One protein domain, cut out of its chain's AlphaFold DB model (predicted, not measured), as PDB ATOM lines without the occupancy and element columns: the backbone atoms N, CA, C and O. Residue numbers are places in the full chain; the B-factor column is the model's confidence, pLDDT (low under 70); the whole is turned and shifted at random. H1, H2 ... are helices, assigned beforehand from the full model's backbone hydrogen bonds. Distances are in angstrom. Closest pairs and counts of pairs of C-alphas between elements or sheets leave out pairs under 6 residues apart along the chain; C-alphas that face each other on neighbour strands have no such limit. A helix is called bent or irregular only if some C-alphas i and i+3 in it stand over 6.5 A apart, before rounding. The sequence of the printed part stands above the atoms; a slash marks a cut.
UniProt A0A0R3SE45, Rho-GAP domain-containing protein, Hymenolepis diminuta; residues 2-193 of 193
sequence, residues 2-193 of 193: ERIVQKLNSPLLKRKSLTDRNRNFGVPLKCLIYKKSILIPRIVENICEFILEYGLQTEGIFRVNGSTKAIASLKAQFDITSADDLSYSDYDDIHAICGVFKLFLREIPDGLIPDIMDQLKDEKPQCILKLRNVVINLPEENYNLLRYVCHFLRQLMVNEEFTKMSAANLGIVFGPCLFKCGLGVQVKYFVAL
ATOM      1  N   GLU A   2      -2.358  80.975  41.563       37.31
ATOM      2  CA  GLU A   2      -1.998  80.828  40.133       37.31
ATOM      3  C   GLU A   2      -1.038  79.665  39.790       37.31
ATOM      4  O   GLU A   2      -1.096  79.118  38.690       37.31
ATOM      5  N   ARG A   3      -0.210  79.192  40.735       40.06
ATOM      6  CA  ARG A   3       0.710  78.052  40.507       40.06
ATOM      7  C   ARG A   3       0.021  76.683  40.394       40.06
ATOM      8  O   ARG A   3       0.624  75.742  39.886       40.06
ATOM      9  N   ILE A   4      -1.225  76.556  40.860       45.50
ATOM     10  CA  ILE A   4      -1.994  75.299  40.775       45.50
ATOM     11  C   ILE A   4      -2.649  75.171  39.391       45.50
ATOM     12  O   ILE A   4      -2.664  74.086  38.812       45.50
ATOM     13  N   VAL A   5      -3.078  76.290  38.799       44.31
ATOM     14  CA  VAL A   5      -3.713  76.319  37.470       44.31
ATOM     15  C   VAL A   5      -2.702  76.023  36.349       44.31
ATOM     16  O   VAL A   5      -3.042  75.365  35.368       44.31
ATOM     17  N   GLN A   6      -1.424  76.388  36.516       39.59
ATOM     18  CA  GLN A   6      -0.371  76.056  35.540       39.59
ATOM     19  C   GLN A   6       0.016  74.567  35.495       39.59
ATOM     20  O   GLN A   6       0.477  74.101  34.453       39.59
ATOM     21  N   LYS A   7      -0.212  73.781  36.560       38.84
ATOM     22  CA  LYS A   7       0.043  72.324  36.518       38.84
ATOM     23  C   LYS A   7      -0.999  71.561  35.694       38.84
ATOM     24  O   LYS A   7      -0.660  70.538  35.101       38.84
ATOM     25  N   LEU A   8      -2.225  72.083  35.594       42.53
ATOM     26  CA  LEU A   8      -3.320  71.481  34.821       42.53
ATOM     27  C   LEU A   8      -3.175  71.676  33.302       42.53
ATOM     28  O   LEU A   8      -3.708  70.879  32.536       42.53
ATOM     29  N   ASN A   9      -2.405  72.676  32.860       41.16
ATOM     30  CA  ASN A   9      -2.180  72.976  31.439       41.16
ATOM     31  C   ASN A   9      -0.806  72.528  30.910       41.16
ATOM     32  O   ASN A   9      -0.408  72.925  29.815       41.16
ATOM     33  N   SER A  10      -0.080  71.678  31.648       40.19
ATOM     34  CA  SER A  10       1.205  71.156  31.176       40.19
ATOM     35  C   SER A  10       1.018  70.192  29.978       40.19
ATOM     36  O   SER A  10       0.210  69.259  30.053       40.19
ATOM     37  N   PRO A  11       1.777  70.348  28.870       44.38
ATOM     38  CA  PRO A  11       1.710  69.457  27.701       44.38
ATOM     39  C   PRO A  11       2.005  67.979  28.017       44.38
ATOM     40  O   PRO A  11       1.666  67.095  27.234       44.38
ATOM     41  N   LEU A  12       2.601  67.704  29.180       44.00
ATOM     42  CA  LEU A  12       2.946  66.366  29.661       44.00
ATOM     43  C   LEU A  12       1.718  65.549  30.099       44.00
ATOM     44  O   LEU A  12       1.736  64.330  29.964       44.00
ATOM     45  N   LEU A  13       0.627  66.193  30.536       42.28
ATOM     46  CA  LEU A  13      -0.646  65.513  30.831       42.28
ATOM     47  C   LEU A  13      -1.531  65.353  29.585       42.28
ATOM     48  O   LEU A  13      -2.305  64.401  29.499       42.28
ATOM     49  N   LYS A  14      -1.384  66.237  28.586       31.38
ATOM     50  CA  LYS A  14      -2.049  66.108  27.273       31.38
ATOM     51  C   LYS A  14      -1.385  65.071  26.361       31.38
ATOM     52  O   LYS A  14      -2.001  64.628  25.399       31.38
ATOM     53  N   ARG A  15      -0.176  64.616  26.711       36.09
ATOM     54  CA  ARG A  15       0.479  63.426  26.151       36.09
ATOM     55  C   ARG A  15       0.114  62.147  26.924       36.09
ATOM     56  O   ARG A  15       0.897  61.205  26.948       36.09
ATOM     57  N   LYS A  16      -1.083  62.059  27.524       39.69
ATOM     58  CA  LYS A  16      -1.746  60.760  27.753       39.69
ATOM     59  C   LYS A  16      -2.181  60.237  26.384       39.69
ATOM     60  O   LYS A  16      -3.279  60.475  25.898       39.69
ATOM     61  N   SER A  17      -1.177  59.704  25.707       40.00
ATOM     62  CA  SER A  17      -1.139  59.351  24.304       40.00
ATOM     63  C   SER A  17      -2.213  58.320  23.958       40.00
ATOM     64  O   SER A  17      -2.486  57.396  24.719       40.00
ATOM     65  N   LEU A  18      -2.759  58.448  22.753       43.69
ATOM     66  CA  LEU A  18      -3.618  57.490  22.050       43.69
ATOM     67  C   LEU A  18      -3.110  56.025  22.082       43.69
ATOM     68  O   LEU A  18      -3.867  55.121  21.751       43.69
ATOM     69  N   THR A  19      -1.861  55.798  22.499       47.12
ATOM     70  CA  THR A  19      -1.191  54.501  22.683       47.12
ATOM     71  C   THR A  19      -1.739  53.636  23.819       47.12
ATOM     72  O   THR A  19      -1.483  52.442  23.811       47.12
ATOM     73  N   ASP A  20      -2.463  54.194  24.794       53.97
ATOM     74  CA  ASP A  20      -2.955  53.429  25.960       53.97
ATOM     75  C   ASP A  20      -4.284  52.693  25.692       53.97
ATOM     76  O   ASP A  20      -4.740  51.900  26.505       53.97
ATOM     77  N   ARG A  21      -4.932  52.962  24.548       58.19
ATOM     78  CA  ARG A  21      -6.252  52.392  24.216       58.19
ATOM     79  C   ARG A  21      -6.214  50.999  23.589       58.19
ATOM     80  O   ARG A  21      -7.269  50.393  23.463       58.19
ATOM     81  N   ASN A  22      -5.031  50.515  23.219       70.94
ATOM     82  CA  ASN A  22      -4.852  49.233  22.528       70.94
ATOM     83  C   ASN A  22      -3.923  48.280  23.293       70.94
ATOM     84  O   ASN A  22      -3.370  47.369  22.681       70.94
ATOM     85  N   ARG A  23      -3.699  48.538  24.588       86.12
ATOM     86  CA  ARG A  23      -2.810  47.745  25.437       86.12
ATOM     87  C   ARG A  23      -3.596  46.895  26.406       86.12
ATOM     88  O   ARG A  23      -4.599  47.353  26.946       86.12
ATOM     89  N   ASN A  24      -3.100  45.688  26.646       89.25
ATOM     90  CA  ASN A  24      -3.692  44.773  27.614       89.25
ATOM     91  C   ASN A  24      -2.951  44.798  28.958       89.25
ATOM     92  O   ASN A  24      -3.562  44.567  29.997       89.25
ATOM     93  N   PHE A  25      -1.656  45.120  28.977       92.75
ATOM     94  CA  PHE A  25      -0.829  45.062  30.183       92.75
ATOM     95  C   PHE A  25      -0.575  46.440  30.798       92.75
ATOM     96  O   PHE A  25      -0.377  47.433  30.098       92.75
ATOM     97  N   GLY A  26      -0.496  46.495  32.132       91.38
ATOM     98  CA  GLY A  26      -0.110  47.716  32.849       91.38
ATOM     99  C   GLY A  26      -1.185  48.803  32.902       91.38
ATOM    100  O   GLY A  26      -0.889  49.925  33.310       91.38
ATOM    101  N   VAL A  27      -2.419  48.496  32.492       90.56
ATOM    102  CA  VAL A  27      -3.536  49.447  32.427       90.56
ATOM    103  C   VAL A  27      -4.633  49.093  33.439       90.56
ATOM    104  O   VAL A  27      -4.786  47.923  33.792       90.56
ATOM    105  N   PRO A  28      -5.409  50.073  33.943       90.06
ATOM    106  CA  PRO A  28      -6.488  49.796  34.891       90.06
ATOM    107  C   PRO A  28      -7.528  48.829  34.306       90.06
ATOM    108  O   PRO A  28      -7.916  48.991  33.152       90.06
ATOM    109  N   LEU A  29      -8.056  47.889  35.103       89.25
ATOM    110  CA  LEU A  29      -9.025  46.879  34.628       89.25
ATOM    111  C   LEU A  29     -10.249  47.486  33.931       89.25
ATOM    112  O   LEU A  29     -10.673  47.004  32.884       89.25
ATOM    113  N   LYS A  30     -10.755  48.609  34.449       86.75
ATOM    114  CA  LYS A  30     -11.846  49.382  33.836       86.75
ATOM    115  C   LYS A  30     -11.576  49.836  32.393       86.75
ATOM    116  O   LYS A  30     -12.510  50.162  31.672       86.75
ATOM    117  N   CYS A  31     -10.312  49.917  31.968       86.00
ATOM    118  CA  CYS A  31      -9.934  50.270  30.598       86.00
ATOM    119  C   CYS A  31      -9.999  49.068  29.645       86.00
ATOM    120  O   CYS A  31     -10.174  49.265  28.447       86.00
ATOM    121  N   LEU A  32      -9.890  47.846  30.173       84.44
ATOM    122  CA  LEU A  32      -9.962  46.595  29.410       84.44
ATOM    123  C   LEU A  32     -11.406  46.115  29.219       84.44
ATOM    124  O   LEU A  32     -11.707  45.356  28.299       84.44
ATOM    125  N   ILE A  33     -12.314  46.578  30.079       80.56
ATOM    126  CA  ILE A  33     -13.729  46.219  30.074       80.56
ATOM    127  C   ILE A  33     -14.525  47.372  29.453       80.56
ATOM    128  O   ILE A  33     -14.990  48.288  30.124       80.56
ATOM    129  N   TYR A  34     -14.644  47.354  28.124       67.31
ATOM    130  CA  TYR A  34     -15.232  48.455  27.347       67.31
ATOM    131  C   TYR A  34     -16.740  48.296  27.077       67.31
ATOM    132  O   TYR A  34     -17.419  49.263  26.731       67.31
ATOM    133  N   LYS A  35     -17.285  47.084  27.231       67.31
ATOM    134  CA  LYS A  35     -18.714  46.766  27.068       67.31
ATOM    135  C   LYS A  35     -19.260  46.213  28.377       67.31
ATOM    136  O   LYS A  35     -18.665  45.300  28.931       67.31
ATOM    137  N   LYS A  36     -20.446  46.669  28.797       65.56
ATOM    138  CA  LYS A  36     -21.141  46.159  29.999       65.56
ATOM    139  C   LYS A  36     -21.374  44.640  30.001       65.56
ATOM    140  O   LYS A  36     -21.568  44.068  31.061       65.56
ATOM    141  N   SER A  37     -21.399  43.998  28.833       74.38
ATOM    142  CA  SER A  37     -21.570  42.545  28.706       74.38
ATOM    143  C   SER A  37     -20.283  41.747  28.942       74.38
ATOM    144  O   SER A  37     -20.344  40.528  29.042       74.38
ATOM    145  N   ILE A  38     -19.125  42.408  28.972       78.81
ATOM    146  CA  ILE A  38     -17.825  41.784  29.211       78.81
ATOM    147  C   ILE A  38     -17.524  41.963  30.698       78.81
ATOM    148  O   ILE A  38     -17.493  43.088  31.180       78.81
ATOM    149  N   LEU A  39     -17.337  40.868  31.435       87.00
ATOM    150  CA  LEU A  39     -17.072  40.925  32.881       87.00
ATOM    151  C   LEU A  39     -15.583  40.805  33.219       87.00
ATOM    152  O   LEU A  39     -15.170  41.201  34.306       87.00
ATOM    153  N   ILE A  40     -14.784  40.266  32.294       92.06
ATOM    154  CA  ILE A  40     -13.339  40.077  32.437       92.06
ATOM    155  C   ILE A  40     -12.604  40.407  31.123       92.06
ATOM    156  O   ILE A  40     -13.209  40.320  30.055       92.06
ATOM    157  N   PRO A  41     -11.311  40.776  31.163       91.00
ATOM    158  CA  PRO A  41     -10.507  41.001  29.958       91.00
ATOM    159  C   PRO A  41     -10.414  39.747  29.072       91.00
ATOM    160  O   PRO A  41     -10.171  38.653  29.577       91.00
ATOM    161  N   ARG A  42     -10.542  39.900  27.747       88.06
ATOM    162  CA  ARG A  42     -10.552  38.759  26.810       88.06
ATOM    163  C   ARG A  42      -9.248  37.953  26.826       88.06
ATOM    164  O   ARG A  42      -9.297  36.730  26.799       88.06
ATOM    165  N   ILE A  43      -8.103  38.623  26.962       89.44
ATOM    166  CA  ILE A  43      -6.796  37.983  27.172       89.44
ATOM    167  C   ILE A  43      -6.800  36.986  28.347       89.44
ATOM    168  O   ILE A  43      -6.218  35.911  28.242       89.44
ATOM    169  N   VAL A  44      -7.471  37.316  29.459       93.44
ATOM    170  CA  VAL A  44      -7.565  36.432  30.632       93.44
ATOM    171  C   VAL A  44      -8.385  35.197  30.298       93.44
ATOM    172  O   VAL A  44      -7.958  34.090  30.608       93.44
ATOM    173  N   GLU A  45      -9.538  35.397  29.660       92.12
ATOM    174  CA  GLU A  45     -10.432  34.314  29.253       92.12
ATOM    175  C   GLU A  45      -9.715  33.333  28.323       92.12
ATOM    176  O   GLU A  45      -9.611  32.155  28.651       92.12
ATOM    177  N   ASN A  46      -9.109  33.839  27.245       90.88
ATOM    178  CA  ASN A  46      -8.402  33.019  26.267       90.88
ATOM    179  C   ASN A  46      -7.262  32.219  26.920       90.88
ATOM    180  O   ASN A  46      -7.170  31.009  26.726       90.88
ATOM    181  N   ILE A  47      -6.409  32.864  27.730       93.69
ATOM    182  CA  ILE A  47      -5.298  32.170  28.403       93.69
ATOM    183  C   ILE A  47      -5.812  31.086  29.358       93.69
ATOM    184  O   ILE A  47      -5.252  29.990  29.396       93.69
ATOM    185  N   CYS A  48      -6.861  31.367  30.132       95.19
ATOM    186  CA  CYS A  48      -7.446  30.378  31.030       95.19
ATOM    187  C   CYS A  48      -8.048  29.196  30.261       95.19
ATOM    188  O   CYS A  48      -7.769  28.056  30.627       95.19
ATOM    189  N   GLU A  49      -8.813  29.444  29.196       93.44
ATOM    190  CA  GLU A  49      -9.383  28.401  28.332       93.44
ATOM    191  C   GLU A  49      -8.287  27.509  27.741       93.44
ATOM    192  O   GLU A  49      -8.332  26.292  27.916       93.44
ATOM    193  N   PHE A  50      -7.236  28.105  27.172       93.50
ATOM    194  CA  PHE A  50      -6.101  27.366  26.619       93.50
ATOM    195  C   PHE A  50      -5.409  26.483  27.669       93.50
ATOM    196  O   PHE A  50      -5.097  25.322  27.414       93.50
ATOM    197  N   ILE A  51      -5.180  26.993  28.883       95.00
ATOM    198  CA  ILE A  51      -4.547  26.195  29.944       95.00
ATOM    199  C   ILE A  51      -5.468  25.064  30.425       95.00
ATOM    200  O   ILE A  51      -4.973  23.983  30.746       95.00
ATOM    201  N   LEU A  52      -6.786  25.278  30.478       94.56
ATOM    202  CA  LEU A  52      -7.735  24.212  30.814       94.56
ATOM    203  C   LEU A  52      -7.824  23.145  29.718       94.56
ATOM    204  O   LEU A  52      -8.084  21.988  30.029       94.56
ATOM    205  N   GLU A  53      -7.602  23.514  28.461       93.19
ATOM    206  CA  GLU A  53      -7.634  22.574  27.343       93.19
ATOM    207  C   GLU A  53      -6.330  21.768  27.230       93.19
ATOM    208  O   GLU A  53      -6.369  20.545  27.092       93.19
ATOM    209  N   TYR A  54      -5.173  22.422  27.369       92.69
ATOM    210  CA  TYR A  54      -3.872  21.820  27.047       92.69
ATOM    211  C   TYR A  54      -2.942  21.610  28.252       92.69
ATOM    212  O   TYR A  54      -1.999  20.825  28.179       92.69
ATOM    213  N   GLY A  55      -3.177  22.292  29.377       93.62
ATOM    214  CA  GLY A  55      -2.251  22.339  30.517       93.62
ATOM    215  C   GLY A  55      -2.582  21.415  31.693       93.62
ATOM    216  O   GLY A  55      -1.775  21.301  32.618       93.62
ATOM    217  N   LEU A  56      -3.740  20.744  31.699       94.50
ATOM    218  CA  LEU A  56      -4.203  19.952  32.857       94.50
ATOM    219  C   LEU A  56      -3.358  18.707  33.155       94.50
ATOM    220  O   LEU A  56      -3.419  18.176  34.261       94.50
ATOM    221  N   GLN A  57      -2.566  18.249  32.188       94.00
ATOM    222  CA  GLN A  57      -1.674  17.095  32.331       94.00
ATOM    223  C   GLN A  57      -0.212  17.505  32.577       94.00
ATOM    224  O   GLN A  57       0.669  16.655  32.673       94.00
ATOM    225  N   THR A  58       0.073  18.806  32.681       95.25
ATOM    226  CA  THR A  58       1.433  19.316  32.866       95.25
ATOM    227  C   THR A  58       1.809  19.345  34.347       95.25
ATOM    228  O   THR A  58       1.255  20.119  35.134       95.25
ATOM    229  N   GLU A  59       2.811  18.552  34.733       96.19
ATOM    230  CA  GLU A  59       3.362  18.600  36.087       96.19
ATOM    231  C   GLU A  59       3.932  19.992  36.406       96.19
ATOM    232  O   GLU A  59       4.694  20.588  35.644       96.19
ATOM    233  N   GLY A  60       3.587  20.521  37.580       96.19
ATOM    234  CA  GLY A  60       4.081  21.806  38.045       96.19
ATOM    235  C   GLY A  60       3.585  22.989  37.214       96.19
ATOM    236  O   GLY A  60       4.274  24.012  37.178       96.19
ATOM    237  N   ILE A  61       2.420  22.880  36.562       96.75
ATOM    238  CA  ILE A  61       1.752  24.005  35.888       96.75
ATOM    239  C   ILE A  61       1.733  25.242  36.809       96.75
ATOM    240  O   ILE A  61       1.545  25.138  38.020       96.75
ATOM    241  N   PHE A  62       2.028  26.425  36.266       97.19
ATOM    242  CA  PHE A  62       2.312  27.676  37.000       97.19
ATOM    243  C   PHE A  62       3.546  27.719  37.920       97.19
ATOM    244  O   PHE A  62       4.100  28.813  38.091       97.19
ATOM    245  N   ARG A  63       4.007  26.601  38.495       96.94
ATOM    246  CA  ARG A  63       5.218  26.535  39.338       96.94
ATOM    247  C   ARG A  63       6.496  26.573  38.506       96.94
ATOM    248  O   ARG A  63       7.410  27.327  38.834       96.94
ATOM    249  N   VAL A  64       6.566  25.758  37.458       96.12
ATOM    250  CA  VAL A  64       7.695  25.736  36.520       96.12
ATOM    251  C   VAL A  64       7.674  27.022  35.692       96.12
ATOM    252  O   VAL A  64       6.617  27.486  35.255       96.12
ATOM    253  N   ASN A  65       8.844  27.635  35.520       92.38
ATOM    254  CA  ASN A  65       8.987  28.859  34.741       92.38
ATOM    255  C   ASN A  65       9.227  28.518  33.271       92.38
ATOM    256  O   ASN A  65      10.146  27.764  32.962       92.38
ATOM    257  N   GLY A  66       8.446  29.129  32.382       92.50
ATOM    258  CA  GLY A  66       8.761  29.148  30.957       92.50
ATOM    259  C   GLY A  66       9.947  30.062  30.654       92.50
ATOM    260  O   GLY A  66      10.412  30.833  31.503       92.50
ATOM    261  N   SER A  67      10.418  30.012  29.411       93.06
ATOM    262  CA  SER A  67      11.520  30.863  28.958       93.06
ATOM    263  C   SER A  67      11.175  32.350  29.100       93.06
ATOM    264  O   SER A  67      10.161  32.817  28.583       93.06
ATOM    265  N   THR A  68      12.048  33.142  29.734       93.50
ATOM    266  CA  THR A  68      11.863  34.602  29.853       93.50
ATOM    267  C   THR A  68      11.712  35.272  28.486       93.50
ATOM    268  O   THR A  68      10.925  36.206  28.342       93.50
ATOM    269  N   LYS A  69      12.417  34.767  27.463       93.31
ATOM    270  CA  LYS A  69      12.295  35.246  26.081       93.31
ATOM    271  C   LYS A  69      10.914  34.931  25.500       93.31
ATOM    272  O   LYS A  69      10.318  35.804  24.875       93.31
ATOM    273  N   ALA A  70      10.404  33.720  25.727       92.00
ATOM    274  CA  ALA A  70       9.076  33.319  25.266       92.00
ATOM    275  C   ALA A  70       7.979  34.142  25.958       92.00
ATOM    276  O   ALA A  70       7.124  34.702  25.282       92.00
ATOM    277  N   ILE A  71       8.072  34.323  27.280       94.12
ATOM    278  CA  ILE A  71       7.150  35.168  28.057       94.12
ATOM    279  C   ILE A  71       7.153  36.609  27.532       94.12
ATOM    280  O   ILE A  71       6.093  37.195  27.345       94.12
ATOM    281  N   ALA A  72       8.329  37.189  27.275       92.50
ATOM    282  CA  ALA A  72       8.430  38.549  26.746       92.50
ATOM    283  C   ALA A  72       7.823  38.672  25.338       92.50
ATOM    284  O   ALA A  72       7.127  39.647  25.059       92.50
ATOM    285  N   SER A  73       8.052  37.676  24.475       90.75
ATOM    286  CA  SER A  73       7.472  37.618  23.130       90.75
ATOM    287  C   SER A  73       5.948  37.515  23.177       90.75
ATOM    288  O   SER A  73       5.262  38.318  22.555       90.75
ATOM    289  N   LEU A  74       5.417  36.577  23.964       91.12
ATOM    290  CA  LEU A  74       3.980  36.388  24.164       91.12
ATOM    291  C   LEU A  74       3.315  37.636  24.740       91.12
ATOM    292  O   LEU A  74       2.276  38.063  24.251       91.12
ATOM    293  N   LYS A  75       3.939  38.264  25.746       92.12
ATOM    294  CA  LYS A  75       3.453  39.531  26.292       92.12
ATOM    295  C   LYS A  75       3.354  40.582  25.191       92.12
ATOM    296  O   LYS A  75       2.326  41.228  25.088       92.12
ATOM    297  N   ALA A  76       4.398  40.765  24.381       89.88
ATOM    298  CA  ALA A  76       4.388  41.761  23.311       89.88
ATOM    299  C   ALA A  76       3.289  41.497  22.269       89.88
ATOM    300  O   ALA A  76       2.731  42.448  21.730       89.88
ATOM    301  N   GLN A  77       2.970  40.226  22.014       87.38
ATOM    302  CA  GLN A  77       1.885  39.831  21.119       87.38
ATOM    303  C   GLN A  77       0.519  40.141  21.741       87.38
ATOM    304  O   GLN A  77      -0.230  40.923  21.165       87.38
ATOM    305  N   PHE A  78       0.230  39.647  22.949       88.81
ATOM    306  CA  PHE A  78      -1.053  39.910  23.615       88.81
ATOM    307  C   PHE A  78      -1.212  41.346  24.113       88.81
ATOM    308  O   PHE A  78      -2.313  41.750  24.455       88.81
ATOM    309  N   ASP A  79      -0.152  42.153  24.193       87.88
ATOM    310  CA  ASP A  79      -0.287  43.574  24.531       87.88
ATOM    311  C   ASP A  79      -0.929  44.378  23.393       87.88
ATOM    312  O   ASP A  79      -1.197  45.557  23.568       87.88
ATOM    313  N   ILE A  80      -1.193  43.764  22.237       81.44
ATOM    314  CA  ILE A  80      -1.973  44.348  21.149       81.44
ATOM    315  C   ILE A  80      -3.378  43.733  21.212       81.44
ATOM    316  O   ILE A  80      -3.540  42.563  20.891       81.44
ATOM    317  N   THR A  81      -4.410  44.514  21.561       65.44
ATOM    318  CA  THR A  81      -5.787  44.025  21.844       65.44
ATOM    319  C   THR A  81      -6.438  43.159  20.745       65.44
ATOM    320  O   THR A  81      -7.404  42.449  21.003       65.44
ATOM    321  N   SER A  82      -5.951  43.203  19.501       63.66
ATOM    322  CA  SER A  82      -6.440  42.360  18.398       63.66
ATOM    323  C   SER A  82      -5.744  40.997  18.278       63.66
ATOM    324  O   SER A  82      -6.110  40.225  17.399       63.66
ATOM    325  N   ALA A  83      -4.728  40.715  19.096       61.16
ATOM    326  CA  ALA A  83      -3.853  39.546  18.985       61.16
ATOM    327  C   ALA A  83      -4.023  38.546  20.146       61.16
ATOM    328  O   ALA A  83      -3.167  37.695  20.358       61.16
ATOM    329  N   ASP A  84      -5.136  38.627  20.880       66.56
ATOM    330  CA  ASP A  84      -5.407  37.769  22.043       66.56
ATOM    331  C   ASP A  84      -5.786  36.326  21.663       66.56
ATOM    332  O   ASP A  84      -6.017  35.505  22.548       66.56
ATOM    333  N   ASP A  85      -5.897  36.010  20.372       69.12
ATOM    334  CA  ASP A  85      -6.326  34.701  19.884       69.12
ATOM    335  C   ASP A  85      -5.215  33.644  20.015       69.12
ATOM    336  O   ASP A  85      -4.158  33.737  19.390       69.12
ATOM    337  N   LEU A  86      -5.484  32.628  20.836       72.06
ATOM    338  CA  LEU A  86      -4.611  31.473  21.068       72.06
ATOM    339  C   LEU A  86      -4.950  30.280  20.157       72.06
ATOM    340  O   LEU A  86      -4.281  29.255  20.225       72.06
ATOM    341  N   SER A  87      -5.990  30.379  19.323       61.97
ATOM    342  CA  SER A  87      -6.426  29.272  18.458       61.97
ATOM    343  C   SER A  87      -5.522  29.046  17.238       61.97
ATOM    344  O   SER A  87      -5.543  27.967  16.653       61.97
ATOM    345  N   TYR A  88      -4.699  30.039  16.871       51.88
ATOM    346  CA  TYR A  88      -3.821  30.012  15.688       51.88
ATOM    347  C   TYR A  88      -2.334  29.824  16.003       51.88
ATOM    348  O   TYR A  88      -1.488  30.018  15.131       51.88
ATOM    349  N   SER A  89      -1.985  29.505  17.244       55.72
ATOM    350  CA  SER A  89      -0.602  29.596  17.702       55.72
ATOM    351  C   SER A  89       0.063  28.251  17.961       55.72
ATOM    352  O   SER A  89      -0.417  27.470  18.780       55.72
ATOM    353  N   ASP A  90       1.255  28.083  17.384       53.84
ATOM    354  CA  ASP A  90       2.276  27.093  17.754       53.84
ATOM    355  C   ASP A  90       2.886  27.416  19.143       53.84
ATOM    356  O   ASP A  90       4.096  27.608  19.295       53.84
ATOM    357  N   TYR A  91       2.063  27.603  20.184       62.25
ATOM    358  CA  TYR A  91       2.571  27.843  21.538       62.25
ATOM    359  C   TYR A  91       2.914  26.525  22.222       62.25
ATOM    360  O   TYR A  91       2.197  26.043  23.096       62.25
ATOM    361  N   ASP A  92       4.081  25.999  21.863       66.50
ATOM    362  CA  ASP A  92       4.632  24.762  22.423       66.50
ATOM    363  C   ASP A  92       5.029  24.882  23.911       66.50
ATOM    364  O   ASP A  92       5.276  23.878  24.579       66.50
ATOM    365  N   ASP A  93       5.106  26.103  24.463       87.75
ATOM    366  CA  ASP A  93       5.530  26.350  25.849       87.75
ATOM    367  C   ASP A  93       4.367  26.838  26.732       87.75
ATOM    368  O   ASP A  93       4.187  28.032  27.003       87.75
ATOM    369  N   ILE A  94       3.602  25.876  27.253       93.56
ATOM    370  CA  ILE A  94       2.541  26.102  28.244       93.56
ATOM    371  C   ILE A  94       3.048  26.839  29.501       93.56
ATOM    372  O   ILE A  94       2.310  27.613  30.120       93.56
ATOM    373  N   HIS A  95       4.321  26.667  29.881       96.00
ATOM    374  CA  HIS A  95       4.899  27.365  31.029       96.00
ATOM    375  C   HIS A  95       5.157  28.844  30.725       96.00
ATOM    376  O   HIS A  95       5.056  29.683  31.630       96.00
ATOM    377  N   ALA A  96       5.438  29.197  29.469       95.06
ATOM    378  CA  ALA A  96       5.508  30.587  29.038       95.06
ATOM    379  C   ALA A  96       4.120  31.245  29.059       95.06
ATOM    380  O   ALA A  96       3.990  32.340  29.607       95.06
ATOM    381  N   ILE A  97       3.072  30.551  28.596       95.19
ATOM    382  CA  ILE A  97       1.673  31.016  28.695       95.19
ATOM    383  C   ILE A  97       1.279  31.258  30.164       95.19
ATOM    384  O   ILE A  97       0.801  32.340  30.520       95.19
ATOM    385  N   CYS A  98       1.601  30.318  31.058       96.88
ATOM    386  CA  CYS A  98       1.434  30.495  32.504       96.88
ATOM    387  C   CYS A  98       2.200  31.717  33.041       96.88
ATOM    388  O   CYS A  98       1.724  32.436  33.922       96.88
ATOM    389  N   GLY A  99       3.418  31.944  32.544       96.69
ATOM    390  CA  GLY A  99       4.247  33.091  32.903       96.69
ATOM    391  C   GLY A  99       3.598  34.424  32.537       96.69
ATOM    392  O   GLY A  99       3.606  35.352  33.348       96.69
ATOM    393  N   VAL A 100       2.991  34.499  31.356       95.56
ATOM    394  CA  VAL A 100       2.298  35.692  30.856       95.56
ATOM    395  C   VAL A 100       1.021  35.962  31.642       95.56
ATOM    396  O   VAL A 100       0.786  37.106  32.023       95.56
ATOM    397  N   PHE A 101       0.261  34.922  31.997       96.81
ATOM    398  CA  PHE A 101      -0.896  35.056  32.886       96.81
ATOM    399  C   PHE A 101      -0.520  35.672  34.240       96.81
ATOM    400  O   PHE A 101      -1.104  36.662  34.681       96.81
ATOM    401  N   LYS A 102       0.523  35.126  34.883       96.44
ATOM    402  CA  LYS A 102       1.057  35.658  36.149       96.44
ATOM    403  C   LYS A 102       1.524  37.108  35.998       96.44
ATOM    404  O   LYS A 102       1.366  37.908  36.918       96.44
ATOM    405  N   LEU A 103       2.126  37.443  34.855       95.44
ATOM    406  CA  LEU A 103       2.592  38.794  34.559       95.44
ATOM    407  C   LEU A 103       1.429  39.775  34.390       95.44
ATOM    408  O   LEU A 103       1.501  40.863  34.949       95.44
ATOM    409  N   PHE A 104       0.365  39.377  33.687       95.56
ATOM    410  CA  PHE A 104      -0.844  40.183  33.527       95.56
ATOM    411  C   PHE A 104      -1.401  40.594  34.891       95.56
ATOM    412  O   PHE A 104      -1.518  41.784  35.168       95.56
ATOM    413  N   LEU A 105      -1.642  39.617  35.774       95.44
ATOM    414  CA  LEU A 105      -2.190  39.865  37.113       95.44
ATOM    415  C   LEU A 105      -1.298  40.803  37.938       95.44
ATOM    416  O   LEU A 105      -1.792  41.730  38.577       95.44
ATOM    417  N   ARG A 106       0.024  40.604  37.874       93.50
ATOM    418  CA  ARG A 106       1.003  41.417  38.609       93.50
ATOM    419  C   ARG A 106       1.118  42.853  38.089       93.50
ATOM    420  O   ARG A 106       1.469  43.745  38.856       93.50
ATOM    421  N   GLU A 107       0.872  43.078  36.800       93.19
ATOM    422  CA  GLU A 107       0.950  44.405  36.176       93.19
ATOM    423  C   GLU A 107      -0.357  45.208  36.281       93.19
ATOM    424  O   GLU A 107      -0.368  46.376  35.894       93.19
ATOM    425  N   ILE A 108      -1.436  44.646  36.843       91.94
ATOM    426  CA  ILE A 108      -2.665  45.398  37.131       91.94
ATOM    427  C   ILE A 108      -2.328  46.595  38.044       91.94
ATOM    428  O   ILE A 108      -1.802  46.400  39.151       91.94
ATOM    429  N   PRO A 109      -2.635  47.842  37.634       88.00
ATOM    430  CA  PRO A 109      -2.471  49.009  38.492       88.00
ATOM    431  C   PRO A 109      -3.238  48.823  39.799       88.00
ATOM    432  O   PRO A 109      -4.351  48.314  39.803       88.00
ATOM    433  N   ASP A 110      -2.618  49.207  40.913       81.75
ATOM    434  CA  ASP A 110      -3.159  49.024  42.275       81.75
ATOM    435  C   ASP A 110      -3.374  47.571  42.747       81.75
ATOM    436  O   ASP A 110      -3.632  47.360  43.930       81.75
ATOM    437  N   GLY A 111      -3.074  46.578  41.903       86.31
ATOM    438  CA  GLY A 111      -3.211  45.156  42.215       86.31
ATOM    439  C   GLY A 111      -4.647  44.662  42.058       86.31
ATOM    440  O   GLY A 111      -5.599  45.443  42.059       86.31
ATOM    441  N   LEU A 112      -4.816  43.344  41.920       89.62
ATOM    442  CA  LEU A 112      -6.157  42.764  41.857       89.62
ATOM    443  C   LEU A 112      -6.853  42.844  43.219       89.62
ATOM    444  O   LEU A 112      -8.015  43.241  43.301       89.62
ATOM    445  N   ILE A 113      -6.123  42.502  44.277       86.62
ATOM    446  CA  ILE A 113      -6.524  42.726  45.657       86.62
ATOM    447  C   ILE A 113      -5.671  43.890  46.185       86.62
ATOM    448  O   ILE A 113      -4.437  43.778  46.169       86.62
ATOM    449  N   PRO A 114      -6.296  44.998  46.631       75.69
ATOM    450  CA  PRO A 114      -5.600  46.125  47.238       75.69
ATOM    451  C   PRO A 114      -4.705  45.694  48.402       75.69
ATOM    452  O   PRO A 114      -4.861  44.603  48.953       75.69
ATOM    453  N   ASP A 115      -3.777  46.564  48.797       73.25
ATOM    454  CA  ASP A 115      -2.914  46.290  49.945       73.25
ATOM    455  C   ASP A 115      -3.757  46.114  51.220       73.25
ATOM    456  O   ASP A 115      -4.477  47.014  51.654       73.25
ATOM    457  N   ILE A 116      -3.668  44.914  51.787       70.88
ATOM    458  CA  ILE A 116      -4.356  44.496  53.008       70.88
ATOM    459  C   ILE A 116      -3.370  44.064  54.098       70.88
ATOM    460  O   ILE A 116      -3.700  43.268  54.977       70.88
ATOM    461  N   MET A 117      -2.123  44.537  54.026       65.69
ATOM    462  CA  MET A 117      -1.051  44.147  54.943       65.69
ATOM    463  C   MET A 117      -1.406  44.316  56.420       65.69
ATOM    464  O   MET A 117      -0.925  43.542  57.246       65.69
ATOM    465  N   ASP A 118      -2.254  45.282  56.771       66.06
ATOM    466  CA  ASP A 118      -2.693  45.482  58.153       66.06
ATOM    467  C   ASP A 118      -3.740  44.458  58.603       66.06
ATOM    468  O   ASP A 118      -3.754  44.056  59.763       66.06
ATOM    469  N   GLN A 119      -4.579  43.981  57.685       66.69
ATOM    470  CA  GLN A 119      -5.630  42.994  57.920       66.69
ATOM    471  C   GLN A 119      -5.093  41.559  57.992       66.69
ATOM    472  O   GLN A 119      -5.788  40.672  58.484       66.69
ATOM    473  N   LEU A 120      -3.878  41.328  57.488       66.50
ATOM    474  CA  LEU A 120      -3.229  40.019  57.470       66.50
ATOM    475  C   LEU A 120      -2.349  39.740  58.707       66.50
ATOM    476  O   LEU A 120      -1.713  38.689  58.785       66.50
ATOM    477  N   LYS A 121      -2.277  40.678  59.661       68.56
ATOM    478  CA  LYS A 121      -1.469  40.551  60.891       68.56
ATOM    479  C   LYS A 121      -2.178  39.791  62.014       68.56
ATOM    480  O   LYS A 121      -1.527  39.415  62.985       68.56
ATOM    481  N   ASP A 122      -3.489  39.583  61.904       69.62
ATOM    482  CA  ASP A 122      -4.288  38.934  62.943       69.62
ATOM    483  C   ASP A 122      -4.228  37.402  62.889       69.62
ATOM    484  O   ASP A 122      -3.825  36.784  61.897       69.62
ATOM    485  N   GLU A 123      -4.705  36.774  63.965       72.00
ATOM    486  CA  GLU A 123      -4.920  35.332  64.020       72.00
ATOM    487  C   GLU A 123      -5.837  34.844  62.885       72.00
ATOM    488  O   GLU A 123      -6.701  35.570  62.383       72.00
ATOM    489  N   LYS A 124      -5.655  33.578  62.481       69.19
ATOM    490  CA  LYS A 124      -6.302  33.000  61.290       69.19
ATOM    491  C   LYS A 124      -7.813  33.287  61.192       69.19
ATOM    492  O   LYS A 124      -8.216  33.744  60.127       69.19
ATOM    493  N   PRO A 125      -8.652  33.074  62.226       73.38
ATOM    494  CA  PRO A 125     -10.098  33.282  62.095       73.38
ATOM    495  C   PRO A 125     -10.466  34.746  61.800       73.38
ATOM    496  O   PRO A 125     -11.265  35.021  60.904       73.38
ATOM    497  N   GLN A 126      -9.840  35.693  62.501       77.69
ATOM    498  CA  GLN A 126     -10.036  37.130  62.304       77.69
ATOM    499  C   GLN A 126      -9.538  37.572  60.930       77.69
ATOM    500  O   GLN A 126     -10.204  38.363  60.262       77.69
ATOM    501  N   CYS A 127      -8.412  37.025  60.475       73.94
ATOM    502  CA  CYS A 127      -7.893  37.318  59.148       73.94
ATOM    503  C   CYS A 127      -8.859  36.871  58.038       73.94
ATOM    504  O   CYS A 127      -9.076  37.624  57.092       73.94
ATOM    505  N   ILE A 128      -9.482  35.691  58.156       75.38
ATOM    506  CA  ILE A 128     -10.472  35.198  57.179       75.38
ATOM    507  C   ILE A 128     -11.672  36.151  57.095       75.38
ATOM    508  O   ILE A 128     -12.116  36.505  56.003       75.38
ATOM    509  N   LEU A 129     -12.178  36.616  58.240       78.38
ATOM    510  CA  LEU A 129     -13.279  37.582  58.280       78.38
ATOM    511  C   LEU A 129     -12.893  38.923  57.640       78.38
ATOM    512  O   LEU A 129     -13.669  39.487  56.867       78.38
ATOM    513  N   LYS A 130     -11.685  39.424  57.919       79.75
ATOM    514  CA  LYS A 130     -11.183  40.668  57.319       79.75
ATOM    515  C   LYS A 130     -10.978  40.533  55.809       79.75
ATOM    516  O   LYS A 130     -11.376  41.429  55.071       79.75
ATOM    517  N   LEU A 131     -10.445  39.404  55.344       79.00
ATOM    518  CA  LEU A 131     -10.313  39.084  53.919       79.00
ATOM    519  C   LEU A 131     -11.664  39.054  53.216       79.00
ATOM    520  O   LEU A 131     -11.824  39.669  52.166       79.00
ATOM    521  N   ARG A 132     -12.663  38.410  53.823       82.44
ATOM    522  CA  ARG A 132     -14.026  38.400  53.290       82.44
ATOM    523  C   ARG A 132     -14.578  39.818  53.134       82.44
ATOM    524  O   ARG A 132     -15.149  40.135  52.095       82.44
ATOM    525  N   ASN A 133     -14.374  40.678  54.132       84.31
ATOM    526  CA  ASN A 133     -14.788  42.079  54.051       84.31
ATOM    527  C   ASN A 133     -14.060  42.833  52.933       84.31
ATOM    528  O   ASN A 133     -14.687  43.635  52.249       84.31
ATOM    529  N   VAL A 134     -12.770  42.574  52.714       84.94
ATOM    530  CA  VAL A 134     -12.027  43.159  51.586       84.94
ATOM    531  C   VAL A 134     -12.652  42.729  50.266       84.94
ATOM    532  O   VAL A 134     -12.972  43.588  49.452       84.94
ATOM    533  N   VAL A 135     -12.874  41.425  50.072       86.50
ATOM    534  CA  VAL A 135     -13.426  40.875  48.823       86.50
ATOM    535  C   VAL A 135     -14.794  41.474  48.499       86.50
ATOM    536  O   VAL A 135     -15.038  41.834  47.352       86.50
ATOM    537  N   ILE A 136     -15.666  41.630  49.500       86.38
ATOM    538  CA  ILE A 136     -17.009  42.213  49.327       86.38
ATOM    539  C   ILE A 136     -16.948  43.696  48.924       86.38
ATOM    540  O   ILE A 136     -17.859  44.180  48.259       86.38
ATOM    541  N   ASN A 137     -15.892  44.413  49.311       88.31
ATOM    542  CA  ASN A 137     -15.722  45.839  49.023       88.31
ATOM    543  C   ASN A 137     -14.772  46.114  47.843       88.31
ATOM    544  O   ASN A 137     -14.387  47.265  47.626       88.31
ATOM    545  N   LEU A 138     -14.365  45.086  47.091       89.94
ATOM    546  CA  LEU A 138     -13.574  45.282  45.878       89.94
ATOM    547  C   LEU A 138     -14.375  46.074  44.831       89.94
ATOM    548  O   LEU A 138     -15.592  45.896  44.728       89.94
ATOM    549  N   PRO A 139     -13.701  46.894  44.002       91.12
ATOM    550  CA  PRO A 139     -14.296  47.383  42.764       91.12
ATOM    551  C   PRO A 139     -14.874  46.221  41.945       91.12
ATOM    552  O   PRO A 139     -14.323  45.117  41.957       91.12
ATOM    553  N   GLU A 140     -15.970  46.468  41.228       90.88
ATOM    554  CA  GLU A 140     -16.713  45.430  40.500       90.88
ATOM    555  C   GLU A 140     -15.809  44.649  39.530       90.88
ATOM    556  O   GLU A 140     -15.839  43.419  39.498       90.88
ATOM    557  N   GLU A 141     -14.938  45.347  38.800       91.56
ATOM    558  CA  GLU A 141     -13.998  44.751  37.851       91.56
ATOM    559  C   GLU A 141     -12.975  43.839  38.544       91.56
ATOM    560  O   GLU A 141     -12.668  42.749  38.054       91.56
ATOM    561  N   ASN A 142     -12.473  44.259  39.709       92.44
ATOM    562  CA  ASN A 142     -11.540  43.480  40.517       92.44
ATOM    563  C   ASN A 142     -12.216  42.228  41.084       92.44
ATOM    564  O   ASN A 142     -11.644  41.141  41.021       92.44
ATOM    565  N   TYR A 143     -13.436  42.363  41.609       92.56
ATOM    566  CA  TYR A 143     -14.209  41.239  42.131       92.56
ATOM    567  C   TYR A 143     -14.515  40.207  41.040       92.56
ATOM    568  O   TYR A 143     -14.300  39.011  41.244       92.56
ATOM    569  N   ASN A 144     -14.969  40.658  39.868       93.50
ATOM    570  CA  ASN A 144     -15.291  39.778  38.746       93.50
ATOM    571  C   ASN A 144     -14.062  38.999  38.266       93.50
ATOM    572  O   ASN A 144     -14.132  37.775  38.117       93.50
ATOM    573  N   LEU A 145     -12.924  39.680  38.096       94.81
ATOM    574  CA  LEU A 145     -11.677  39.025  37.713       94.81
ATOM    575  C   LEU A 145     -11.175  38.071  38.807       94.81
ATOM    576  O   LEU A 145     -10.830  36.934  38.495       94.81
ATOM    577  N   LEU A 146     -11.191  38.469  40.083       94.25
ATOM    578  CA  LEU A 146     -10.792  37.592  41.190       94.25
ATOM    579  C   LEU A 146     -11.651  36.325  41.239       94.25
ATOM    580  O   LEU A 146     -11.118  35.221  41.321       94.25
ATOM    581  N   ARG A 147     -12.974  36.469  41.131       93.06
ATOM    582  CA  ARG A 147     -13.911  35.341  41.109       93.06
ATOM    583  C   ARG A 147     -13.625  34.392  39.947       93.06
ATOM    584  O   ARG A 147     -13.652  33.176  40.145       93.06
ATOM    585  N   TYR A 148     -13.352  34.929  38.759       95.75
ATOM    586  CA  TYR A 148     -13.001  34.131  37.586       95.75
ATOM    587  C   TYR A 148     -11.681  33.376  37.792       95.75
ATOM    588  O   TYR A 148     -11.625  32.167  37.580       95.75
ATOM    589  N   VAL A 149     -10.644  34.052  38.295       95.69
ATOM    590  CA  VAL A 149      -9.347  33.429  38.599       95.69
ATOM    591  C   VAL A 149      -9.503  32.322  39.644       95.69
ATOM    592  O   VAL A 149      -9.004  31.222  39.429       95.69
ATOM    593  N   CYS A 150     -10.242  32.542  40.735       93.56
ATOM    594  CA  CYS A 150     -10.492  31.497  41.736       93.56
ATOM    595  C   CYS A 150     -11.235  30.292  41.141       93.56
ATOM    596  O   CYS A 150     -10.919  29.145  41.463       93.56
ATOM    597  N   HIS A 151     -12.202  30.528  40.248       94.25
ATOM    598  CA  HIS A 151     -12.886  29.452  39.534       94.25
ATOM    599  C   HIS A 151     -11.917  28.643  38.662       94.25
ATOM    600  O   HIS A 151     -11.899  27.418  38.755       94.25
ATOM    601  N   PHE A 152     -11.086  29.321  37.872       96.00
ATOM    602  CA  PHE A 152     -10.062  28.700  37.034       96.00
ATOM    603  C   PHE A 152      -9.065  27.868  37.860       96.00
ATOM    604  O   PHE A 152      -8.826  26.700  37.557       96.00
ATOM    605  N   LEU A 153      -8.540  28.421  38.957       94.88
ATOM    606  CA  LEU A 153      -7.582  27.721  39.820       94.88
ATOM    607  C   LEU A 153      -8.197  26.492  40.493       94.88
ATOM    608  O   LEU A 153      -7.526  25.472  40.635       94.88
ATOM    609  N   ARG A 154      -9.488  26.536  40.832       92.75
ATOM    610  CA  ARG A 154     -10.205  25.358  41.330       92.75
ATOM    611  C   ARG A 154     -10.253  24.230  40.298       92.75
ATOM    612  O   ARG A 154     -10.087  23.077  40.681       92.75
ATOM    613  N   GLN A 155     -10.440  24.537  39.015       93.25
ATOM    614  CA  GLN A 155     -10.428  23.516  37.958       93.25
ATOM    615  C   GLN A 155      -9.046  22.851  37.827       93.25
ATOM    616  O   GLN A 155      -8.966  21.640  37.634       93.25
ATOM    617  N   LEU A 156      -7.954  23.601  38.017       91.75
ATOM    618  CA  LEU A 156      -6.601  23.026  38.076       91.75
ATOM    619  C   LEU A 156      -6.422  22.097  39.279       91.75
ATOM    620  O   LEU A 156      -5.871  21.012  39.133       91.75
ATOM    621  N   MET A 157      -6.912  22.506  40.454       90.19
ATOM    622  CA  MET A 157      -6.799  21.720  41.689       90.19
ATOM    623  C   MET A 157      -7.517  20.372  41.599       90.19
ATOM    624  O   MET A 157      -7.046  19.390  42.162       90.19
ATOM    625  N   VAL A 158      -8.634  20.289  40.871       93.50
ATOM    626  CA  VAL A 158      -9.316  19.004  40.622       93.50
ATOM    627  C   VAL A 158      -8.410  18.023  39.861       93.50
ATOM    628  O   VAL A 158      -8.554  16.815  40.010       93.50
ATOM    629  N   ASN A 159      -7.426  18.530  39.116       94.25
ATOM    630  CA  ASN A 159      -6.434  17.755  38.374       94.25
ATOM    631  C   ASN A 159      -5.088  17.655  39.125       94.25
ATOM    632  O   ASN A 159      -4.041  17.458  38.503       94.25
ATOM    633  N   GLU A 160      -5.072  17.810  40.457       95.12
ATOM    634  CA  GLU A 160      -3.851  17.739  41.283       95.12
ATOM    635  C   GLU A 160      -3.095  16.412  41.112       95.12
ATOM    636  O   GLU A 160      -1.864  16.401  41.162       95.12
ATOM    637  N   GLU A 161      -3.797  15.308  40.839       96.88
ATOM    638  CA  GLU A 161      -3.175  14.007  40.572       96.88
ATOM    639  C   GLU A 161      -2.144  14.076  39.435       96.88
ATOM    640  O   GLU A 161      -1.076  13.471  39.547       96.88
ATOM    641  N   PHE A 162      -2.412  14.860  38.390       95.94
ATOM    642  CA  PHE A 162      -1.523  15.028  37.239       95.94
ATOM    643  C   PHE A 162      -0.630  16.257  37.399       95.94
ATOM    644  O   PHE A 162       0.593  16.164  37.314       95.94
ATOM    645  N   THR A 163      -1.229  17.409  37.705       96.25
ATOM    646  CA  THR A 163      -0.507  18.685  37.793       96.25
ATOM    647  C   THR A 163       0.444  18.761  38.987       96.25
ATOM    648  O   THR A 163       1.386  19.551  38.966       96.25
ATOM    649  N   LYS A 164       0.217  17.976  40.050       97.06
ATOM    650  CA  LYS A 164       0.928  18.044  41.344       97.06
ATOM    651  C   LYS A 164       0.834  19.416  42.032       97.06
ATOM    652  O   LYS A 164       1.668  19.773  42.873       97.06
ATOM    653  N   MET A 165      -0.175  20.210  41.672       95.81
ATOM    654  CA  MET A 165      -0.373  21.572  42.163       95.81
ATOM    655  C   MET A 165      -1.564  21.652  43.120       95.81
ATOM    656  O   MET A 165      -2.689  21.926  42.716       95.81
ATOM    657  N   SER A 166      -1.286  21.466  44.413       93.69
ATOM    658  CA  SER A 166      -2.267  21.649  45.486       93.69
ATOM    659  C   SER A 166      -2.701  23.109  45.663       93.69
ATOM    660  O   SER A 166      -2.019  24.040  45.221       93.69
ATOM    661  N   ALA A 167      -3.787  23.327  46.413       89.31
ATOM    662  CA  ALA A 167      -4.235  24.666  46.820       89.31
ATOM    663  C   ALA A 167      -3.111  25.489  47.475       89.31
ATOM    664  O   ALA A 167      -2.956  26.681  47.206       89.31
ATOM    665  N   ALA A 168      -2.301  24.844  48.320       88.75
ATOM    666  CA  ALA A 168      -1.173  25.484  48.987       88.75
ATOM    667  C   ALA A 168      -0.074  25.869  47.984       88.75
ATOM    668  O   ALA A 168       0.427  26.993  48.033       88.75
ATOM    669  N   ASN A 169       0.255  24.982  47.038       92.44
ATOM    670  CA  ASN A 169       1.257  25.251  46.003       92.44
ATOM    671  C   ASN A 169       0.823  26.407  45.092       92.44
ATOM    672  O   ASN A 169       1.613  27.310  44.818       92.44
ATOM    673  N   LEU A 170      -0.442  26.417  44.661       93.31
ATOM    674  CA  LEU A 170      -1.002  27.508  43.862       93.31
ATOM    675  C   LEU A 170      -1.050  28.817  44.654       93.31
ATOM    676  O   LEU A 170      -0.708  29.859  44.104       93.31
ATOM    677  N   GLY A 171      -1.368  28.772  45.949       89.50
ATOM    678  CA  GLY A 171      -1.339  29.948  46.819       89.50
ATOM    679  C   GLY A 171       0.041  30.600  46.931       89.50
ATOM    680  O   GLY A 171       0.133  31.827  46.936       89.50
ATOM    681  N   ILE A 172       1.119  29.809  46.941       89.50
ATOM    682  CA  ILE A 172       2.499  30.330  46.902       89.50
ATOM    683  C   ILE A 172       2.773  31.074  45.595       89.50
ATOM    684  O   ILE A 172       3.397  32.133  45.601       89.50
ATOM    685  N   VAL A 173       2.307  30.529  44.471       93.19
ATOM    686  CA  VAL A 173       2.569  31.092  43.141       93.19
ATOM    687  C   VAL A 173       1.710  32.330  42.865       93.19
ATOM    688  O   VAL A 173       2.208  33.330  42.346       93.19
ATOM    689  N   PHE A 174       0.422  32.273  43.205       92.88
ATOM    690  CA  PHE A 174      -0.548  33.319  42.892       92.88
ATOM    691  C   PHE A 174      -0.649  34.400  43.959       92.88
ATOM    692  O   PHE A 174      -0.994  35.526  43.618       92.88
ATOM    693  N   GLY A 175      -0.280  34.126  45.210       88.00
ATOM    694  CA  GLY A 175      -0.240  35.131  46.272       88.00
ATOM    695  C   GLY A 175       0.472  36.430  45.847       88.00
ATOM    696  O   GLY A 175      -0.163  37.484  45.833       88.00
ATOM    697  N   PRO A 176       1.732  36.372  45.377       86.81
ATOM    698  CA  PRO A 176       2.451  37.554  44.891       86.81
ATOM    699  C   PRO A 176       1.866  38.189  43.619       86.81
ATOM    700  O   PRO A 176       2.231  39.308  43.269       86.81
ATOM    701  N   CYS A 177       1.021  37.464  42.881       91.38
ATOM    702  CA  CYS A 177       0.388  37.956  41.656       91.38
ATOM    703  C   CYS A 177      -0.944  38.667  41.939       91.38
ATOM    704  O   CYS A 177      -1.320  39.561  41.189       91.38
ATOM    705  N   LEU A 178      -1.660  38.259  42.991       88.50
ATOM    706  CA  LEU A 178      -2.990  38.769  43.334       88.50
ATOM    707  C   LEU A 178      -2.928  39.916  44.347       88.50
ATOM    708  O   LEU A 178      -3.721  40.852  44.250       88.50
ATOM    709  N   PHE A 179      -1.992  39.856  45.298       81.12
ATOM    710  CA  PHE A 179      -1.844  40.856  46.351       81.12
ATOM    711  C   PHE A 179      -0.671  41.799  46.072       81.12
ATOM    712  O   PHE A 179       0.451  41.359  45.817       81.12
ATOM    713  N   LYS A 180      -0.886  43.104  46.257       70.31
ATOM    714  CA  LYS A 180       0.213  44.066  46.420       70.31
ATOM    715  C   LYS A 180       0.740  44.026  47.856       70.31
ATOM    716  O   LYS A 180       0.484  44.931  48.637       70.31
ATOM    717  N   CYS A 181       1.462  42.971  48.228       57.97
ATOM    718  CA  CYS A 181       2.134  42.921  49.528       57.97
ATOM    719  C   CYS A 181       3.471  42.157  49.504       57.97
ATOM    720  O   CYS A 181       3.841  41.555  48.497       57.97
ATOM    721  N   GLY A 182       4.249  42.227  50.590       50.41
ATOM    722  CA  GLY A 182       5.528  41.512  50.715       50.41
ATOM    723  C   GLY A 182       5.346  39.996  50.889       50.41
ATOM    724  O   GLY A 182       4.434  39.552  51.586       50.41
ATOM    725  N   LEU A 183       6.250  39.203  50.293       45.53
ATOM    726  CA  LEU A 183       6.189  37.737  50.104       45.53
ATOM    727  C   LEU A 183       5.830  36.863  51.333       45.53
ATOM    728  O   LEU A 183       5.414  35.721  51.161       45.53
ATOM    729  N   GLY A 184       5.987  37.348  52.569       45.22
ATOM    730  CA  GLY A 184       5.882  36.521  53.783       45.22
ATOM    731  C   GLY A 184       4.461  36.171  54.247       45.22
ATOM    732  O   GLY A 184       4.291  35.243  55.036       45.22
ATOM    733  N   VAL A 185       3.438  36.892  53.778       47.50
ATOM    734  CA  VAL A 185       2.076  36.817  54.344       47.50
ATOM    735  C   VAL A 185       1.085  36.091  53.418       47.50
ATOM    736  O   VAL A 185       0.052  35.606  53.857       47.50
ATOM    737  N   GLN A 186       1.418  35.920  52.141       49.53
ATOM    738  CA  GLN A 186       0.456  35.607  51.074       49.53
ATOM    739  C   GLN A 186       0.002  34.136  51.010       49.53
ATOM    740  O   GLN A 186      -1.118  33.839  50.602       49.53
ATOM    741  N   VAL A 187       0.848  33.203  51.456       47.69
ATOM    742  CA  VAL A 187       0.638  31.751  51.285       47.69
ATOM    743  C   VAL A 187      -0.490  31.199  52.162       47.69
ATOM    744  O   VAL A 187      -1.197  30.274  51.773       47.69
ATOM    745  N   LYS A 188      -0.678  31.762  53.360       47.97
ATOM    746  CA  LYS A 188      -1.601  31.214  54.370       47.97
ATOM    747  C   LYS A 188      -3.076  31.498  54.079       47.97
ATOM    748  O   LYS A 188      -3.929  30.856  54.688       47.97
ATOM    749  N   TYR A 189      -3.366  32.440  53.184       51.19
ATOM    750  CA  TYR A 189      -4.697  33.036  53.050       51.19
ATOM    751  C   TYR A 189      -5.336  32.853  51.680       51.19
ATOM    752  O   TYR A 189      -6.542  33.034  51.558       51.19
ATOM    753  N   PHE A 190      -4.572  32.429  50.672       50.72
ATOM    754  CA  PHE A 190      -5.146  32.061  49.379       50.72
ATOM    755  C   PHE A 190      -6.141  30.893  49.504       50.72
ATOM    756  O   PHE A 190      -7.182  30.909  48.867       50.72
ATOM    757  N   VAL A 191      -5.883  29.932  50.399       46.47
ATOM    758  CA  VAL A 191      -6.796  28.801  50.677       46.47
ATOM    759  C   VAL A 191      -8.095  29.249  51.379       46.47
ATOM    760  O   VAL A 191      -9.024  28.461  51.515       46.47
ATOM    761  N   ALA A 192      -8.161  30.498  51.855       42.41
ATOM    762  CA  ALA A 192      -9.317  31.051  52.559       42.41
ATOM    763  C   ALA A 192     -10.168  32.027  51.725       42.41
ATOM    764  O   ALA A 192     -11.199  32.485  52.226       42.41
ATOM    765  N   LEU A 193      -9.726  32.368  50.508       49.19
ATOM    766  CA  LEU A 193     -10.515  33.093  49.508       49.19
ATOM    767  C   LEU A 193     -11.427  32.119  48.753       49.19
ATOM    768  O   LEU A 193     -12.583  32.511  48.482       49.19
TER     769      LEU A 193
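Overview. This is residues 2 to 193 of the 193 residues of the protein "Rho-GAP domain-containing protein" of Hymenolepis diminuta (UniProt A0A0R3SE45). A helical body has the longest helix, H9, with H5 beside it and H7 and H11 on the side where the chain comes back, so that these four make a loose four-helix core; a long arm, residues 2 to 19 with H1 and H2, sticks out from it. H6 crosses H7 near the beginning of H7, H4 sits at the beginning of H9, and H8 with the last stretch, residues 179 to 193, lies to one side beyond H9 and H11. The printed part has 192 residues with eleven named helices, H1 to H11 in chain order, and no named strand: the class is all helix, and the helix packing is part aligned, part crossed, with two of four tilts shallow. The whole is compact, with a radius of gyration of the C-alphas of 18.4 A, and spans 65 by 48 by 32 A, the arm making the length.

Along the chain. Find C-alpha 140 at (-16.713, 45.430, 40.500); from there H9 runs through residues 140 to 158, 27.4 A to C-alpha 158 at (-9.316, 19.004, 40.622). After it come H10, residues 160 to 163, and H11, residues 167 to 178, 14.6 A long and only just irregular, with C-alphas 173 and 176 6.7 A apart. Before H9 look for H8, residues 124 to 136, 18.5 A long; H7, residues 94 to 107, 20.0 A; H6, residues 68 to 78, 15.3 A; and H5, residues 42 to 54, 18.2 A. Earlier still are H4, residues 29 to 32, H3, residues 18 to 22, and H2, residues 11 to 14. H1, residues 2 to 8, begins the printed part, with C-alpha 2 at (-1.998, 80.828, 40.133).

Arrangement. Start at H9: with residues 152 to 156 alone it only just touches residues 48 to 52 of H5, with 3 pairs of C-alphas within 8 A. Their closest C-alphas, of Cys 48 and Phe 152, are 6.8 A apart, and the two run the same way at a shallow tilt of 4 degrees. With residues 141 to 142 alone H9 only just touches H4, with 3 pairs of C-alphas within 8 A, the closest being Leu 29 and Glu 141 at 6.3 A. H8, H10 and H11 are each close to H9 but not clearly touching; the closest C-alphas are Val 135 and Tyr 143 at 6.7 A, Leu 156 and Thr 163 at 7.5 A, and Met 157 and Ala 167 at 6.4 A. Go next to H7, the hub, which touches H5, H6 and H11. It touches H5 at a shallow tilt of 29 degrees, opposite ways, with the C-alphas of Ile 47 and Phe 101 closest at 6.9 A. With residues 96 to 100 alone it touches H6 at a steep tilt of 67 degrees, the closest C-alphas being Ile 71 and Ala 96 at 5.0 A. Its residues 102 to 106 touch residues 174 to 178 of H11 at a steep tilt of 48 degrees, with Arg 106 and Cys 177 closest at 4.7 A between C-alphas. H7 and H9 are apart. H3 is close to H4 but not clearly touching, with the C-alphas of Arg 21 and Cys 31 7.7 A apart, while H1 and H2 meet only through their link. In H5, H6, H7, H8 and H9 every O i to N i+4 pair is within hydrogen-bond range; H11 has 6 of 8, H1 0 of 3 but 3 of 4 O i to N i+3 pairs, H3 0 of 1 and 0 of 2, and H2, H4 and H10 are too short for an O i to N i+4 pair.

Size, cuts and confidence. The C-alphas of Glu 2 and Glu 161 are the two farthest apart, at 66.8 A. Residues 2 to 19 stand free; the body without them spans 48 by 39 by 28 A. The printed part has no cut, and the links H5 to H6, H6 to H7 and H7 to H8 are long. The mean pLDDT of the printed part is 79.3, and among the residues under 70 are 2 to 21 and 181 to 193.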